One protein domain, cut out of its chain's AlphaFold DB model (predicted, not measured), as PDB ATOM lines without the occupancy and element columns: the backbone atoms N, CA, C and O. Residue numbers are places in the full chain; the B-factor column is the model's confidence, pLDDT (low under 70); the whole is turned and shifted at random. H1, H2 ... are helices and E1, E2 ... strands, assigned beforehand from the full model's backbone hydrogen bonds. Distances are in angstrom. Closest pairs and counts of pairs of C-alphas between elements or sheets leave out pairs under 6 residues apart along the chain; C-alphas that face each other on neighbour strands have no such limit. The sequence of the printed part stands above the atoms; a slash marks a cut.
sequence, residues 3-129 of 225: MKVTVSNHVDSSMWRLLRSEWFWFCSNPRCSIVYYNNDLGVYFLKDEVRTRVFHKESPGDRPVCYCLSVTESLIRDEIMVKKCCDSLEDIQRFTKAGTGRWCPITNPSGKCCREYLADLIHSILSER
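Overview. This is residues 3 to 129 of the 225 residues of the protein "HMA domain-containing protein" of Acidilobales archaeon (UniProt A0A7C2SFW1). What shape does the model show? It is an elongated body with a small antiparallel sheet, E1 E2 E3, near one end, H1 over one of its faces, and three crossed helices, H3, H4 and H6, at the other end. Loops, the short strand E4 and the short helix H5 fill the stretch between, and H2 lies near H1 at the sheet's end. What is it made of? The printed part has 127 residues, in order H1 H2 E1 E2 E3 E4 H3 H4 H5 H6, of mixed class; the sheet's order is E1 - E2 - E3. It is compact, with a radius of gyration of the C-alphas of 15.6 A, and spans 48 by 28 by 20 A.

Along the chain. Where are the strands? E1 is residues 23 to 26, E2 34 to 38, 10.8 A long, E3 43 to 46 and E4 64 to 66. Where are the helices? H1 is residues 4 to 10, starting at C-alpha 4 (-48.216, 2.453, 40.274); H2 is 13 to 18, H3 73 to 82, 13.0 A long, H4 89 to 96 and H5 104 to 107. H6 is 115 to 128, 20.3 A long, ending at C-alpha 128 (-30.200, 21.017, 12.843).

Arrangement. How is the sheet paired? E1 E2 E3 is a meander, each strand the antiparallel neighbour of the one before; E1 and E2 form a hairpin, with N 25 and O 37 at 2.8 A, and so do E2 and E3, with N 38 and O 43 at 2.8 A. E4 pairs with no named strand, but its residues 64 to 66 pair antiparallel with residues 71 to 72. What is near the sheet? H1 is on it at a height over the sheet of 9.1 A, and touches H5, Thr 6 and Ile 106 having the closest C-alphas, 4.9 A apart. How do the other helices stand? H3 touches H4, about perpendicular at 75 degrees, closest at the C-alphas of Ile 76 and Ile 92, 6.9 A. H6 touches H3 with residues 122 to 126 alone, at a steep tilt of 38 degrees, the same way, closest at the C-alphas of Arg 77 and Ile 125, 6.7 A. How do the backbones look? Every O i to N i+4 pair is within hydrogen-bond range in H1, H3 and H4; H6 has 8 of 10, and H2 0 of 2 but 2 of 3 O i to N i+3 pairs.

Size, cuts and confidence. How large is it? The two C-alphas farthest apart, of Asp 40 and Lys 83, are 49.0 A apart. Are there cuts or long links? The printed part has no cut; E3 to E4 is a long link, 17 residues. Where is confidence low? No printed residue is under 70.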
ATOM      1  N   MET A   3     -49.013   3.693  35.578       98.25
ATOM      2  CA  MET A   3     -49.324   2.687  36.597       98.25
ATOM      3  C   MET A   3     -48.451   2.874  37.840       98.25
ATOM      4  O   MET A   3     -47.305   3.318  37.746       98.25
ATOM      5  N   LYS A   4     -48.956   2.457  39.003       98.06
ATOM      6  CA  LYS A   4     -48.216   2.453  40.274       98.06
ATOM      7  C   LYS A   4     -46.849   1.779  40.165       98.06
ATOM      8  O   LYS A   4     -45.886   2.309  40.704       98.06
ATOM      9  N   VAL A   5     -46.759   0.670  39.423       97.62
ATOM     10  CA  VAL A   5     -45.498  -0.060  39.193       97.62
ATOM     11  C   VAL A   5     -44.431   0.796  38.499       97.62
ATOM     12  O   VAL A   5     -43.251   0.688  38.821       97.62
ATOM     13  N   THR A   6     -44.835   1.685  37.587       98.31
ATOM     14  CA  THR A   6     -43.927   2.646  36.951       98.31
ATOM     15  C   THR A   6     -43.402   3.618  38.000       98.31
ATOM     16  O   THR A   6     -42.195   3.768  38.161       98.31
ATOM     17  N   VAL A   7     -44.308   4.240  38.761       98.31
ATOM     18  CA  VAL A   7     -43.944   5.245  39.768       98.31
ATOM     19  C   VAL A   7     -43.026   4.639  40.830       98.31
ATOM     20  O   VAL A   7     -41.960   5.190  41.087       98.31
ATOM     21  N   SER A   8     -43.370   3.472  41.386       97.50
ATOM     22  CA  SER A   8     -42.571   2.799  42.419       97.50
ATOM     23  C   SER A   8     -41.167   2.429  41.947       97.50
ATOM     24  O   SER A   8     -40.248   2.390  42.761       97.50
ATOM     25  N   ASN A   9     -40.979   2.175  40.646       97.75
ATOM     26  CA  ASN A   9     -39.661   1.893  40.085       97.75
ATOM     27  C   ASN A   9     -38.795   3.153  39.904       97.75
ATOM     28  O   ASN A   9     -37.579   3.047  39.743       97.75
ATOM     29  N   HIS A  10     -39.385   4.345  39.942       98.19
ATOM     30  CA  HIS A  10     -38.680   5.603  39.690       98.19
ATOM     31  C   HIS A  10     -38.578   6.521  40.911       98.19
ATOM     32  O   HIS A  10     -37.768   7.442  40.886       98.19
ATOM     33  N   VAL A  11     -39.320   6.264  41.986       96.81
ATOM     34  CA  VAL A  11     -39.195   6.994  43.260       96.81
ATOM     35  C   VAL A  11     -38.449   6.163  44.301       96.81
ATOM     36  O   VAL A  11     -38.362   4.938  44.190       96.81
ATOM     37  N   ASP A  12     -37.906   6.824  45.321       93.62
ATOM     38  CA  ASP A  12     -37.292   6.142  46.461       93.62
ATOM     39  C   ASP A  12     -38.301   5.262  47.224       93.62
ATOM     40  O   ASP A  12     -39.477   5.604  47.381       93.62
ATOM     41  N   SER A  13     -37.826   4.121  47.731       94.38
ATOM     42  CA  SER A  13     -38.658   3.160  48.467       94.38
ATOM     43  C   SER A  13     -39.301   3.738  49.734       94.38
ATOM     44  O   SER A  13     -40.419   3.355  50.084       94.38
ATOM     45  N   SER A  14     -38.667   4.725  50.376       94.56
ATOM     46  CA  SER A  14     -39.218   5.443  51.536       94.56
ATOM     47  C   SER A  14     -40.531   6.174  51.224       94.56
ATOM     48  O   SER A  14     -41.351   6.410  52.117       94.56
ATOM     49  N   MET A  15     -40.784   6.478  49.948       94.94
ATOM     50  CA  MET A  15     -41.991   7.160  49.491       94.94
ATOM     51  C   MET A  15     -43.114   6.212  49.061       94.94
ATOM     52  O   MET A  15     -44.227   6.670  48.800       94.94
ATOM     53  N   TRP A  16     -42.896   4.892  49.032       96.38
ATOM     54  CA  TRP A  16     -43.913   3.934  48.573       96.38
ATOM     55  C   TRP A  16     -45.209   3.972  49.392       96.38
ATOM     56  O   TRP A  16     -46.279   3.686  48.855       96.38
ATOM     57  N   ARG A  17     -45.155   4.423  50.654       96.50
ATOM     58  CA  ARG A  17     -46.347   4.670  51.489       96.50
ATOM     59  C   ARG A  17     -47.325   5.691  50.885       96.50
ATOM     60  O   ARG A  17     -48.504   5.683  51.229       96.50
ATOM     61  N   LEU A  18     -46.849   6.570  50.001       96.31
ATOM     62  CA  LEU A  18     -47.657   7.578  49.307       96.31
ATOM     63  C   LEU A  18     -48.383   6.995  48.079       96.31
ATOM     64  O   LEU A  18     -49.324   7.605  47.570       96.31
ATOM     65  N   LEU A  19     -48.006   5.794  47.624       96.81
ATOM     66  CA  LEU A  19     -48.553   5.127  46.439       96.81
ATOM     67  C   LEU A  19     -49.872   4.388  46.734       96.81
ATOM     68  O   LEU A  19     -49.983   3.171  46.564       96.81
ATOM     69  N   ARG A  20     -50.878   5.137  47.202       96.81
ATOM     70  CA  ARG A  20     -52.201   4.612  47.600       96.81
ATOM     71  C   ARG A  20     -53.168   4.370  46.431       96.81
ATOM     72  O   ARG A  20     -54.181   3.713  46.629       96.81
ATOM     73  N   SER A  21     -52.863   4.890  45.241       97.00
ATOM     74  CA  SER A  21     -53.620   4.658  44.001       97.00
ATOM     75  C   SER A  21     -52.877   3.680  43.092       97.00
ATOM     76  O   SER A  21     -51.646   3.679  43.060       97.00
ATOM     77  N   GLU A  22     -53.619   2.909  42.296       97.31
ATOM     78  CA  GLU A  22     -53.068   2.033  41.253       97.31
ATOM     79  C   GLU A  22     -52.517   2.805  40.045       97.31
ATOM     80  O   GLU A  22     -51.765   2.258  39.234       97.31
ATOM     81  N   TRP A  23     -52.843   4.093  39.934       97.25
ATOM     82  CA  TRP A  23     -52.380   4.955  38.855       97.25
ATOM     83  C   TRP A  23     -52.159   6.407  39.298       97.25
ATOM     84  O   TRP A  23     -52.753   6.916  40.256       97.25
ATOM     85  N   PHE A  24     -51.277   7.072  38.561       98.56
ATOM     86  CA  PHE A  24     -50.884   8.470  38.708       98.56
ATOM     87  C   PHE A  24     -50.917   9.153  37.336       98.56
ATOM     88  O   PHE A  24     -51.094   8.519  36.292       98.56
ATOM     89  N   TRP A  25     -50.715  10.459  37.306       98.56
ATOM     90  CA  TRP A  25     -50.454  11.214  36.092       98.56
ATOM     91  C   TRP A  25     -48.965  11.489  35.941       98.56
ATOM     92  O   TRP A  25     -48.255  11.622  36.930       98.56
ATOM     93  N   PHE A  26     -48.506  11.583  34.695       98.56
ATOM     94  CA  PHE A  26     -47.143  11.972  34.349       98.56
ATOM     95  C   PHE A  26     -47.182  13.343  33.681       98.56
ATOM     96  O   PHE A  26     -47.954  13.544  32.741       98.56
ATOM     97  N   CYS A  27     -46.359  14.276  34.148       98.38
ATOM     98  CA  CYS A  27     -46.238  15.597  33.551       98.38
ATOM     99  C   CYS A  27     -45.061  15.620  32.568       98.38
ATOM    100  O   CYS A  27     -43.903  15.586  32.976       98.38
ATOM    101  N   SER A  28     -45.344  15.739  31.271       96.50
ATOM    102  CA  SER A  28     -44.325  15.846  30.215       96.50
ATOM    103  C   SER A  28     -43.817  17.273  29.978       96.50
ATOM    104  O   SER A  28     -42.893  17.460  29.195       96.50
ATOM    105  N   ASN A  29     -44.385  18.291  30.636       97.56
ATOM    106  CA  ASN A  29     -43.974  19.682  30.429       97.56
ATOM    107  C   ASN A  29     -42.529  19.901  30.928       97.56
ATOM    108  O   ASN A  29     -42.298  19.740  32.132       97.56
ATOM    109  N   PRO A  30     -41.577  20.318  30.072       95.44
ATOM    110  CA  PRO A  30     -40.173  20.490  30.449       95.44
ATOM    111  C   PRO A  30     -39.926  21.561  31.513       95.44
ATOM    112  O   PRO A  30     -38.941  21.477  32.241       95.44
ATOM    113  N   ARG A  31     -40.816  22.554  31.638       96.25
ATOM    114  CA  ARG A  31     -40.686  23.657  32.607       96.25
ATOM    115  C   ARG A  31     -41.350  23.384  33.957       96.25
ATOM    116  O   ARG A  31     -41.267  24.211  34.854       96.25
ATOM    117  N   CYS A  32     -42.031  22.250  34.102       97.50
ATOM    118  CA  CYS A  32     -42.687  21.862  35.347       97.50
ATOM    119  C   CYS A  32     -41.795  20.887  36.124       97.50
ATOM    120  O   CYS A  32     -41.396  19.862  35.572       97.50
ATOM    121  N   SER A  33     -41.503  21.163  37.399       97.25
ATOM    122  CA  SER A  33     -40.688  20.276  38.245       97.25
ATOM    123  C   SER A  33     -41.407  18.985  38.639       97.25
ATOM    124  O   SER A  33     -40.745  17.987  38.900       97.25
ATOM    125  N   ILE A  34     -42.743  18.968  38.635       98.44
ATOM    126  CA  ILE A  34     -43.541  17.770  38.917       98.44
ATOM    127  C   ILE A  34     -43.311  16.732  37.811       98.44
ATOM    128  O   ILE A  34     -43.418  17.041  36.619       98.44
ATOM    129  N   VAL A  35     -43.031  15.490  38.203       98.56
ATOM    130  CA  VAL A  35     -42.935  14.322  37.315       98.56
ATOM    131  C   VAL A  35     -44.202  13.487  37.412       98.56
ATOM    132  O   VAL A  35     -44.838  13.242  36.386       98.56
ATOM    133  N   TYR A  36     -44.592  13.103  38.629       98.69
ATOM    134  CA  TYR A  36     -45.808  12.337  38.884       98.69
ATOM    135  C   TYR A  36     -46.750  13.092  39.802       98.69
ATOM    136  O   TYR A  36     -46.305  13.782  40.714       98.69
ATOM    137  N   TYR A  37     -48.054  12.941  39.596       98.50
ATOM    138  CA  TYR A  37     -49.041  13.536  40.488       98.50
ATOM    139  C   TYR A  37     -50.335  12.732  40.554       98.50
ATOM    140  O   TYR A  37     -50.697  12.012  39.623       98.50
ATOM    141  N   ASN A  38     -51.046  12.873  41.663       98.50
ATOM    142  CA  ASN A  38     -52.420  12.436  41.828       98.50
ATOM    143  C   ASN A  38     -53.153  13.506  42.648       98.50
ATOM    144  O   ASN A  38     -52.891  13.662  43.840       98.50
ATOM    145  N   ASN A  39     -54.041  14.250  41.987       97.38
ATOM    146  CA  ASN A  39     -54.744  15.377  42.599       97.38
ATOM    147  C   ASN A  39     -55.741  14.917  43.671       97.38
ATOM    148  O   ASN A  39     -55.844  15.572  44.702       97.38
ATOM    149  N   ASP A  40     -56.402  13.773  43.470       97.06
ATOM    150  CA  ASP A  40     -57.386  13.224  44.415       97.06
ATOM    151  C   ASP A  40     -56.732  12.844  45.750       97.06
ATOM    152  O   ASP A  40     -57.320  12.989  46.819       97.06
ATOM    153  N   LEU A  41     -55.484  12.374  45.693       96.75
ATOM    154  CA  LEU A  41     -54.690  12.027  46.869       96.75
ATOM    155  C   LEU A  41     -53.833  13.183  47.400       96.75
ATOM    156  O   LEU A  41     -53.227  13.019  48.461       96.75
ATOM    157  N   GLY A  42     -53.745  14.302  46.673       97.38
ATOM    158  CA  GLY A  42     -52.862  15.427  46.993       97.38
ATOM    159  C   GLY A  42     -51.369  15.070  46.980       97.38
ATOM    160  O   GLY A  42     -50.604  15.635  47.755       97.38
ATOM    161  N   VAL A  43     -50.954  14.107  46.148       97.62
ATOM    162  CA  VAL A  43     -49.567  13.611  46.089       97.62
ATOM    163  C   VAL A  43     -48.887  14.101  44.818       97.62
ATOM    164  O   VAL A  43     -49.422  13.933  43.721       97.62
ATOM    165  N   TYR A  44     -47.678  14.638  44.961       98.00
ATOM    166  CA  TYR A  44     -46.853  15.158  43.874       98.00
ATOM    167  C   TYR A  44     -45.417  14.690  44.093       98.00
ATOM    168  O   TYR A  44     -44.917  14.795  45.205       98.00
ATOM    169  N   PHE A  45     -44.784  14.176  43.044       98.25
ATOM    170  CA  PHE A  45     -43.381  13.778  43.045       98.25
ATOM    171  C   PHE A  45     -42.613  14.696  42.107       98.25
ATOM    172  O   PHE A  45     -42.922  14.770  40.908       98.25
ATOM    173  N   LEU A  46     -41.638  15.407  42.655       97.62
ATOM    174  CA  LEU A  46     -40.797  16.351  41.938       97.62
ATOM    175  C   LEU A  46     -39.611  15.653  41.260       97.62
ATOM    176  O   LEU A  46     -39.307  14.486  41.503       97.62
ATOM    177  N   LYS A  47     -38.951  16.372  40.350       96.81
ATOM    178  CA  LYS A  47     -37.818  15.876  39.562       96.81
ATOM    179  C   LYS A  47     -36.680  15.331  40.434       96.81
ATOM    180  O   LYS A  47     -36.065  14.346  40.054       96.81
ATOM    181  N   ASP A  48     -36.401  15.974  41.559       94.69
ATOM    182  CA  ASP A  48     -35.368  15.616  42.538       94.69
ATOM    183  C   ASP A  48     -35.752  14.430  43.439       94.69
ATOM    184  O   ASP A  48     -34.875  13.729  43.937       94.69
ATOM    185  N   GLU A  49     -37.045  14.141  43.585       94.88
ATOM    186  CA  GLU A  49     -37.559  12.954  44.287       94.88
ATOM    187  C   GLU A  49     -37.621  11.714  43.371       94.88
ATOM    188  O   GLU A  49     -37.738  10.571  43.825       94.88
ATOM    189  N   VAL A  50     -37.530  11.914  42.055       97.06
ATOM    190  CA  VAL A  50     -37.484  10.838  41.064       97.06
ATOM    191  C   VAL A  50     -36.031  10.469  40.771       97.06
ATOM    192  O   VAL A  50     -35.288  11.216  40.142       97.06
ATOM    193  N   ARG A  51     -35.624   9.254  41.158       96.12
ATOM    194  CA  ARG A  51     -34.236   8.765  41.033       96.12
ATOM    195  C   ARG A  51     -33.750   8.624  39.589       96.12
ATOM    196  O   ARG A  51     -32.560   8.490  39.331       96.12
ATOM    197  N   THR A  52     -34.674   8.552  38.635       96.62
ATOM    198  CA  THR A  52     -34.370   8.368  37.213       96.62
ATOM    199  C   THR A  52     -34.410   9.704  36.486       96.62
ATOM    200  O   THR A  52     -35.427  10.390  36.516       96.62
ATOM    201  N   ARG A  53     -33.340  10.046  35.763       97.75
ATOM    202  CA  ARG A  53     -33.320  11.215  34.868       97.75
ATOM    203  C   ARG A  53     -34.450  11.098  33.844       97.75
ATOM    204  O   ARG A  53     -34.539  10.095  33.145       97.75
ATOM    205  N   VAL A  54     -35.311  12.108  33.750       98.19
ATOM    206  CA  VAL A  54     -36.503  12.073  32.890       98.19
ATOM    207  C   VAL A  54     -36.249  12.877  31.618       98.19
ATOM    208  O   VAL A  54     -36.156  14.092  31.698       98.19
ATOM    209  N   PHE A  55     -36.226  12.230  30.450       98.06
ATOM    210  CA  PHE A  55     -36.075  12.820  29.102       98.06
ATOM    211  C   PHE A  55     -36.694  14.220  28.969       98.06
ATOM    212  O   PHE A  55     -36.012  15.194  28.669       98.06
ATOM    213  N   HIS A  56     -37.991  14.323  29.270       97.19
ATOM    214  CA  HIS A  56     -38.777  15.547  29.139       97.19
ATOM    215  C   HIS A  56     -38.319  16.682  30.063       97.19
ATOM    216  O   HIS A  56     -38.659  17.827  29.819       97.19
ATOM    217  N   LYS A  57     -37.602  16.373  31.144       97.50
ATOM    218  CA  LYS A  57     -37.164  17.305  32.193       97.50
ATOM    219  C   LYS A  57     -35.666  17.605  32.125       97.50
ATOM    220  O   LYS A  57     -35.145  18.307  32.990       97.50
ATOM    221  N   GLU A  58     -34.967  17.030  31.154       96.88
ATOM    222  CA  GLU A  58     -33.529  17.169  30.965       96.88
ATOM    223  C   GLU A  58     -33.246  18.035  29.734       96.88
ATOM    224  O   GLU A  58     -33.934  17.938  28.710       96.88
ATOM    225  N   SER A  59     -32.206  18.863  29.832       95.19
ATOM    226  CA  SER A  59     -31.689  19.621  28.695       95.19
ATOM    227  C   SER A  59     -31.145  18.680  27.606       95.19
ATOM    228  O   SER A  59     -30.708  17.570  27.927       95.19
ATOM    229  N   PRO A  60     -31.143  19.109  26.329       93.88
ATOM    230  CA  PRO A  60     -30.452  18.399  25.251       93.88
ATOM    231  C   PRO A  60     -28.987  18.089  25.596       93.88
ATOM    232  O   PRO A  60     -28.352  18.826  26.350       93.88
ATOM    233  N   GLY A  61     -28.452  16.999  25.042       94.19
ATOM    234  CA  GLY A  61     -27.131  16.458  25.381       94.19
ATOM    235  C   GLY A  61     -27.227  14.980  25.745       94.19
ATOM    236  O   GLY A  61     -27.841  14.200  25.025       94.19
ATOM    237  N   ASP A  62     -26.677  14.578  26.889       96.12
ATOM    238  CA  ASP A  62     -26.674  13.177  27.334       96.12
ATOM    239  C   ASP A  62     -27.952  12.771  28.099       96.12
ATOM    240  O   ASP A  62     -27.907  12.090  29.125       96.12
ATOM    241  N   ARG A  63     -29.128  13.258  27.687       97.62
ATOM    242  CA  ARG A  63     -30.392  12.867  28.338       97.62
ATOM    243  C   ARG A  63     -30.845  11.477  27.881       97.62
ATOM    244  O   ARG A  63     -30.684  11.150  26.702       97.62
ATOM    245  N   PRO A  64     -31.426  10.652  28.773       98.44
ATOM    246  CA  PRO A  64     -31.899   9.319  28.406       98.44
ATOM    247  C   PRO A  64     -33.108   9.408  27.472       98.44
ATOM    248  O   PRO A  64     -34.025  10.186  27.719       98.44
ATOM    249  N   VAL A  65     -33.123   8.582  26.425       98.56
ATOM    250  CA  VAL A  65     -34.193   8.511  25.417       98.56
ATOM    251  C   VAL A  65     -34.841   7.129  25.426       98.56
ATOM    252  O   VAL A  65     -36.041   7.017  25.636       98.56
ATOM    253  N   CYS A  66     -34.084   6.041  25.249       98.69
ATOM    254  CA  CYS A  66     -34.628   4.681  25.351       98.69
ATOM    255  C   CYS A  66     -34.138   3.998  26.625       98.69
ATOM    256  O   CYS A  66     -33.072   3.391  26.639       98.69
ATOM    257  N   TYR A  67     -34.949   4.036  27.678       98.56
ATOM    258  CA  TYR A  67     -34.600   3.467  28.985       98.56
ATOM    259  C   TYR A  67     -34.425   1.947  28.979       98.56
ATOM    260  O   TYR A  67     -33.600   1.427  29.716       98.56
ATOM    261  N   CYS A  68     -35.162   1.223  28.130       98.50
ATOM    262  CA  CYS A  68     -35.007  -0.231  28.012       98.50
ATOM    263  C   CYS A  68     -33.608  -0.649  27.548       98.50
ATOM    264  O   CYS A  68     -33.183  -1.761  27.837       98.50
ATOM    265  N   LEU A  69     -32.957   0.201  26.754       98.44
ATOM    266  CA  LEU A  69     -31.735  -0.121  26.018       98.44
ATOM    267  C   LEU A  69     -30.628   0.907  26.282       98.44
ATOM    268  O   LEU A  69     -29.633   0.931  25.571       98.44
ATOM    269  N   SER A  70     -30.817   1.754  27.296       97.88
ATOM    270  CA  SER A  70     -29.885   2.804  27.720       97.88
ATOM    271  C   SER A  70     -29.401   3.720  26.587       97.88
ATOM    272  O   SER A  70     -28.255   4.155  26.586       97.88
ATOM    273  N   VAL A  71     -30.271   4.032  25.618       98.69
ATOM    274  CA  VAL A  71     -29.938   4.962  24.524       98.69
ATOM    275  C   VAL A  71     -30.144   6.395  24.992       98.69
ATOM    276  O   VAL A  71     -31.224   6.735  25.485       98.69
ATOM    277  N   THR A  72     -29.135   7.234  24.791       98.69
ATOM    278  CA  THR A  72     -29.138   8.671  25.087       98.69
ATOM    279  C   THR A  72     -29.327   9.501  23.817       98.69
ATOM    280  O   THR A  72     -29.161   9.013  22.698       98.69
ATOM    281  N   GLU A  73     -29.686  10.776  23.976       98.31
ATOM    282  CA  GLU A  73     -29.756  11.704  22.841       98.31
ATOM    283  C   GLU A  73     -28.376  11.962  22.222       98.31
ATOM    284  O   GLU A  73     -28.291  12.071  21.004       98.31
ATOM    285  N   SER A  74     -27.304  12.000  23.019       98.12
ATOM    286  CA  SER A  74     -25.920  12.135  22.541       98.12
ATOM    287  C   SER A  74     -25.559  11.040  21.534       98.12
ATOM    288  O   SER A  74     -25.108  11.353  20.439       98.12
ATOM    289  N   LEU A  75     -25.875   9.775  21.835       98.19
ATOM    290  CA  LEU A  75     -25.662   8.660  20.910       98.19
ATOM    291  C   LEU A  75     -26.462   8.829  19.609       98.19
ATOM    292  O   LEU A  75     -25.928   8.630  18.524       98.19
ATOM    293  N   ILE A  76     -27.738   9.219  19.700       98.06
ATOM    294  CA  ILE A  76     -28.574   9.462  18.512       98.06
ATOM    295  C   ILE A  76     -27.991  10.610  17.673       98.06
ATOM    296  O   ILE A  76     -27.914  10.504  16.450       98.06
ATOM    297  N   ARG A  77     -27.544  11.692  18.320       96.88
ATOM    298  CA  ARG A  77     -26.882  12.822  17.658       96.88
ATOM    299  C   ARG A  77     -25.576  12.401  16.996       96.88
ATOM    300  O   ARG A  77     -25.332  12.840  15.879       96.88
ATOM    301  N   ASP A  78     -24.781  11.533  17.611       96.31
ATOM    302  CA  ASP A  78     -23.540  11.035  17.014       96.31
ATOM    303  C   ASP A  78     -23.806  10.241  15.726       96.31
ATOM    304  O   ASP A  78     -23.130  10.467  14.720       96.31
ATOM    305  N   GLU A  79     -24.821   9.369  15.704       96.44
ATOM    306  CA  GLU A  79     -25.207   8.627  14.491       96.44
ATOM    307  C   GLU A  79     -25.673   9.563  13.352       96.44
ATOM    308  O   GLU A  79     -25.300   9.373  12.190       96.44
ATOM    309  N   ILE A  80     -26.444  10.609  13.678       95.06
ATOM    310  CA  ILE A  80     -27.024  11.537  12.688       95.06
ATOM    311  C   ILE A  80     -26.019  12.598  12.217       95.06
ATOM    312  O   ILE A  80     -25.898  12.867  11.022       95.06
ATOM    313  N   MET A  81     -25.326  13.244  13.152       92.56
ATOM    314  CA  MET A  81     -24.569  14.477  12.910       92.56
ATOM    315  C   MET A  81     -23.095  14.205  12.629       92.56
ATOM    316  O   MET A  81     -22.503  14.859  11.770       92.56
ATOM    317  N   VAL A  82     -22.503  13.247  13.352       91.25
ATOM    318  CA  VAL A  82     -21.066  12.946  13.277       91.25
ATOM    319  C   VAL A  82     -20.812  11.855  12.247       91.25
ATOM    320  O   VAL A  82     -20.058  12.063  11.297       91.25
ATOM    321  N   LYS A  83     -21.472  10.703  12.398       92.19
ATOM    322  CA  LYS A  83     -21.319   9.557  11.492       92.19
ATOM    323  C   LYS A  83     -22.096   9.721  10.190       92.19
ATOM    324  O   LYS A  83     -21.718   9.109   9.196       92.19
ATOM    325  N   LYS A  84     -23.152  10.550  10.190       89.56
ATOM    326  CA  LYS A  84     -23.987  10.851   9.014       89.56
ATOM    327  C   LYS A  84     -24.561   9.597   8.338       89.56
ATOM    328  O   LYS A  84     -24.756   9.589   7.126       89.56
ATOM    329  N   CYS A  85     -24.812   8.540   9.111       86.31
ATOM    330  CA  CYS A  85     -25.240   7.230   8.608       86.31
ATOM    331  C   CYS A  85     -26.710   6.908   8.905       86.31
ATOM    332  O   CYS A  85     -27.153   5.789   8.651       86.31
ATOM    333  N   CYS A  86     -27.445   7.847   9.500       90.31
ATOM    334  CA  CYS A  86     -28.841   7.683   9.885       90.31
ATOM    335  C   CYS A  86     -29.642   8.923   9.493       90.31
ATOM    336  O   CYS A  86     -29.360  10.011   9.994       90.31
ATOM    337  N   ASP A  87     -30.663   8.731   8.657       91.94
ATOM    338  CA  ASP A  87     -31.550   9.803   8.185       91.94
ATOM    339  C   ASP A  87     -33.035   9.494   8.450       91.94
ATOM    340  O   ASP A  87     -33.925  10.249   8.059       91.94
ATOM    341  N   SER A  88     -33.318   8.379   9.130       92.44
ATOM    342  CA  SER A  88     -34.670   7.886   9.384       92.44
ATOM    343  C   SER A  88     -34.823   7.286  10.782       92.44
ATOM    344  O   SER A  88     -33.846   6.975  11.476       92.44
ATOM    345  N   LEU A  89     -36.080   7.080  11.192       93.81
ATOM    346  CA  LEU A  89     -36.383   6.296  12.383       93.81
ATOM    347  C   LEU A  89     -35.813   4.882  12.245       93.81
ATOM    348  O   LEU A  89     -35.151   4.436  13.181       93.81
ATOM    349  N   GLU A  90     -36.032   4.200  11.110       95.69
ATOM    350  CA  GLU A  90     -35.533   2.840  10.882       95.69
ATOM    351  C   GLU A  90     -34.020   2.728  11.077       95.69
ATOM    352  O   GLU A  90     -33.572   1.796  11.751       95.69
ATOM    353  N   ASP A  91     -33.238   3.683  10.566       95.38
ATOM    354  CA  ASP A  91     -31.783   3.686  10.739       95.38
ATOM    355  C   ASP A  91     -31.417   3.777  12.220       95.38
ATOM    356  O   ASP A  91     -30.682   2.936  12.745       95.38
ATOM    357  N   ILE A  92     -32.006   4.731  12.943       97.44
ATOM    358  CA  ILE A  92     -31.752   4.884  14.378       97.44
ATOM    359  C   ILE A  92     -32.139   3.624  15.145       97.44
ATOM    360  O   ILE A  92     -31.387   3.192  16.024       97.44
ATOM    361  N   GLN A  93     -33.256   2.973  14.811       97.00
ATOM    362  CA  GLN A  93     -33.618   1.701  15.443       97.00
ATOM    363  C   GLN A  93     -32.623   0.596  15.087       97.00
ATOM    364  O   GLN A  93     -32.306  -0.243  15.927       97.00
ATOM    365  N   ARG A  94     -32.118   0.569  13.852       96.62
ATOM    366  CA  ARG A  94     -31.157  -0.436  13.398       96.62
ATOM    367  C   ARG A  94     -29.846  -0.341  14.176       96.62
ATOM    368  O   ARG A  94     -29.371  -1.384  14.641       96.62
ATOM    369  N   PHE A  95     -29.309   0.868  14.339       95.75
ATOM    370  CA  PHE A  95     -28.003   1.117  14.959       95.75
ATOM    371  C   PHE A  95     -28.063   1.187  16.487       95.75
ATOM    372  O   PHE A  95     -27.303   0.496  17.159       95.75
ATOM    373  N   THR A  96     -29.004   1.946  17.051       96.81
ATOM    374  CA  THR A  96     -29.091   2.150  18.512       96.81
ATOM    375  C   THR A  96     -30.009   1.151  19.213       96.81
ATOM    376  O   THR A  96     -30.010   1.060  20.436       96.81
ATOM    377  N   LYS A  97     -30.848   0.426  18.458       98.19
ATOM    378  CA  LYS A  97     -31.955  -0.401  18.974       98.19
ATOM    379  C   LYS A  97     -33.066   0.388  19.680       98.19
ATOM    380  O   LYS A  97     -34.053  -0.224  20.097       98.19
ATOM    381  N   ALA A  98     -32.988   1.721  19.769       98.19
ATOM    382  CA  ALA A  98     -34.007   2.548  20.414       98.19
ATOM    383  C   ALA A  98     -35.420   2.230  19.899       98.19
ATOM    384  O   ALA A  98     -35.660   2.112  18.699       98.19
ATOM    385  N   GLY A  99     -36.370   2.069  20.821       97.50
ATOM    386  CA  GLY A  99     -37.763   1.740  20.503       97.50
ATOM    387  C   GLY A  99     -38.039   0.263  20.198       97.50
ATOM    388  O   GLY A  99     -39.179  -0.073  19.882       97.50
ATOM    389  N   THR A 100     -37.050  -0.631  20.298       97.88
ATOM    390  CA  THR A 100     -37.253  -2.088  20.121       97.88
ATOM    391  C   THR A 100     -37.374  -2.866  21.443       97.88
ATOM    392  O   THR A 100     -37.749  -4.038  21.443       97.88
ATOM    393  N   GLY A 101     -37.101  -2.211  22.579       97.44
ATOM    394  CA  GLY A 101     -37.275  -2.776  23.920       97.44
ATOM    395  C   GLY A 101     -38.743  -3.004  24.311       97.44
ATOM    396  O   GLY A 101     -39.662  -2.483  23.680       97.44
ATOM    397  N   ARG A 102     -38.964  -3.790  25.375       97.62
ATOM    398  CA  ARG A 102     -40.307  -4.241  25.809       97.62
ATOM    399  C   ARG A 102     -40.653  -3.918  27.266       97.62
ATOM    400  O   ARG A 102     -41.792  -4.093  27.678       97.62
ATOM    401  N   TRP A 103     -39.699  -3.400  28.034       97.75
ATOM    402  CA  TRP A 103     -39.839  -3.141  29.473       97.75
ATOM    403  C   TRP A 103     -40.207  -1.687  29.790       97.75
ATOM    404  O   TRP A 103     -39.946  -1.192  30.886       97.75
ATOM    405  N   CYS A 104     -40.792  -0.971  28.827       98.06
ATOM    406  CA  CYS A 104     -41.144   0.443  28.942       98.06
ATOM    407  C   CYS A 104     -42.053   0.765  30.144       98.06
ATOM    408  O   CYS A 104     -41.789   1.781  30.783       98.06
ATOM    409  N   PRO A 105     -43.043  -0.078  30.521       97.31
ATOM    410  CA  PRO A 105     -43.878   0.177  31.700       97.31
ATOM    411  C   PRO A 105     -43.105   0.254  33.024       97.31
ATOM    412  O   PRO A 105     -43.621   0.797  33.994       97.31
ATOM    413  N   ILE A 106     -41.888  -0.295  33.071       97.62
ATOM    414  CA  ILE A 106     -41.046  -0.329  34.273       97.62
ATOM    415  C   ILE A 106     -39.859   0.625  34.126       97.62
ATOM    416  O   ILE A 106     -39.513   1.330  35.062       97.62
ATOM    417  N   THR A 107     -39.213   0.636  32.960       98.25
ATOM    418  CA  THR A 107     -37.938   1.342  32.750       98.25
ATOM    419  C   THR A 107     -38.101   2.796  32.327       98.25
ATOM    420  O   THR A 107     -37.218   3.594  32.622       98.25
ATOM    421  N   ASN A 108     -39.178   3.156  31.620       98.50
ATOM    422  CA  ASN A 108     -39.398   4.532  31.184       98.50
ATOM    423  C   ASN A 108     -40.296   5.258  32.197       98.50
ATOM    424  O   ASN A 108     -41.430   4.815  32.393       98.50
ATOM    425  N   PRO A 109     -39.874   6.413  32.746       98.31
ATOM    426  CA  PRO A 109     -40.681   7.201  33.668       98.31
ATOM    427  C   PRO A 109     -42.079   7.557  33.156       98.31
ATOM    428  O   PRO A 109     -42.999   7.687  33.956       98.31
ATOM    429  N   SER A 110     -42.287   7.675  31.843       97.81
ATOM    430  CA  SER A 110     -43.629   7.922  31.297       97.81
ATOM    431  C   SER A 110     -44.542   6.690  31.294       97.81
ATOM    432  O   SER A 110     -45.700   6.802  30.898       97.81
ATOM    433  N   GLY A 111     -44.031   5.506  31.645       97.88
ATOM    434  CA  GLY A 111     -44.721   4.216  31.537       97.88
ATOM    435  C   GLY A 111     -44.998   3.773  30.096       97.88
ATOM    436  O   GLY A 111     -45.619   2.736  29.877       97.88
ATOM    437  N   LYS A 112     -44.552   4.549  29.100       97.56
ATOM    438  CA  LYS A 112     -44.826   4.338  27.675       97.56
ATOM    439  C   LYS A 112     -43.553   4.049  26.890       97.56
ATOM    440  O   LYS A 112     -42.442   4.313  27.344       97.56
ATOM    441  N   CYS A 113     -43.700   3.517  25.681       98.06
ATOM    442  CA  CYS A 113     -42.569   3.336  24.777       98.06
ATOM    443  C   CYS A 113     -41.927   4.684  24.411       98.06
ATOM    444  O   CYS A 113     -42.631   5.670  24.210       98.06
ATOM    445  N   CYS A 114     -40.597   4.729  24.278       98.19
ATOM    446  CA  CYS A 114     -39.896   5.942  23.836       98.19
ATOM    447  C   CYS A 114     -40.268   6.364  22.408       98.19
ATOM    448  O   CYS A 114     -40.038   7.507  22.035       98.19
ATOM    449  N   ARG A 115     -40.888   5.469  21.621       96.56
ATOM    450  CA  ARG A 115     -41.441   5.789  20.296       96.56
ATOM    451  C   ARG A 115     -42.404   6.982  20.314       96.56
ATOM    452  O   ARG A 115     -42.470   7.667  19.308       96.56
ATOM    453  N   GLU A 116     -43.061   7.265  21.443       95.75
ATOM    454  CA  GLU A 116     -43.952   8.429  21.610       95.75
ATOM    455  C   GLU A 116     -43.250   9.779  21.382       95.75
ATOM    456  O   GLU A 116     -43.921  10.754  21.086       95.75
ATOM    457  N   TYR A 117     -41.927   9.850  21.565       95.81
ATOM    458  CA  TYR A 117     -41.139  11.081  21.401       95.81
ATOM    459  C   TYR A 117     -39.879  10.896  20.544       95.81
ATOM    460  O   TYR A 117     -39.171  11.860  20.262       95.81
ATOM    461  N   LEU A 118     -39.565   9.665  20.134       97.38
ATOM    462  CA  LEU A 118     -38.342   9.358  19.392       97.38
ATOM    463  C   LEU A 118     -38.357   9.948  17.976       97.38
ATOM    464  O   LEU A 118     -37.341  10.484  17.550       97.38
ATOM    465  N   ALA A 119     -39.481   9.859  17.259       95.62
ATOM    466  CA  ALA A 119     -39.581  10.383  15.894       95.62
ATOM    467  C   ALA A 119     -39.397  11.908  15.865       95.62
ATOM    468  O   ALA A 119     -38.569  12.411  15.110       95.62
ATOM    469  N   ASP A 120     -40.085  12.626  16.757       96.12
ATOM    470  CA  ASP A 120     -39.969  14.083  16.882       96.12
ATOM    471  C   ASP A 120     -38.546  14.516  17.257       96.12
ATOM    472  O   ASP A 120     -38.021  15.484  16.708       96.12
ATOM    473  N   LEU A 121     -37.886  13.766  18.149       97.00
ATOM    474  CA  LEU A 121     -36.486  14.006  18.492       97.00
ATOM    475  C   LEU A 121     -35.571  13.852  17.269       97.00
ATOM    476  O   LEU A 121     -34.729  14.714  17.028       97.00
ATOM    477  N   ILE A 122     -35.733  12.773  16.499       96.31
ATOM    478  CA  ILE A 122     -34.937  12.526  15.288       96.31
ATOM    479  C   ILE A 122     -35.160  13.645  14.266       96.31
ATOM    480  O   ILE A 122     -34.188  14.181  13.739       96.31
ATOM    481  N   HIS A 123     -36.412  14.048  14.035       94.81
ATOM    482  CA  HIS A 123     -36.733  15.159  13.138       94.81
ATOM    483  C   HIS A 123     -36.091  16.478  13.585       94.81
ATOM    484  O   HIS A 123     -35.502  17.172  12.757       94.81
ATOM    485  N   SER A 124     -36.137  16.795  14.884       94.69
ATOM    486  CA  SER A 124     -35.451  17.965  15.449       94.69
ATOM    487  C   SER A 124     -33.951  17.927  15.161       94.69
ATOM    488  O   SER A 124     -33.412  18.890  14.624       94.69
ATOM    489  N   ILE A 125     -33.276  16.807  15.444       95.50
ATOM    490  CA  ILE A 125     -31.829  16.669  15.213       95.50
ATOM    491  C   ILE A 125     -31.495  16.785  13.719       95.50
ATOM    492  O   ILE A 125     -30.559  17.490  13.354       95.50
ATOM    493  N   LEU A 126     -32.264  16.134  12.841       92.62
ATOM    494  CA  LEU A 126     -32.051  16.205  11.393       92.62
ATOM    495  C   LEU A 126     -32.231  17.627  10.849       92.62
ATOM    496  O   LEU A 126     -31.477  18.029   9.969       92.62
ATOM    497  N   SER A 127     -33.176  18.406  11.383       90.38
ATOM    498  CA  SER A 127     -33.351  19.811  10.983       90.38
ATOM    499  C   SER A 127     -32.190  20.722  11.399       90.38
ATOM    500  O   SER A 127     -31.973  21.761  10.779       90.38
ATOM    501  N   GLU A 128     -31.419  20.323  12.413       90.38
ATOM    502  CA  GLU A 128     -30.200  21.017  12.843       90.38
ATOM    503  C   GLU A 128     -28.973  20.589  12.019       90.38
ATOM    504  O   GLU A 128     -27.928  21.244  12.086       90.38
ATOM    505  N   ARG A 129     -29.064  19.488  11.255       83.62
ATOM    506  CA  ARG A 129     -27.952  18.966  10.458       83.62
ATOM    507  C   ARG A 129     -27.572  19.985   9.387       83.62
ATOM    508  O   ARG A 129     -28.403  20.299   8.534       83.62
TER     509      ARG A 129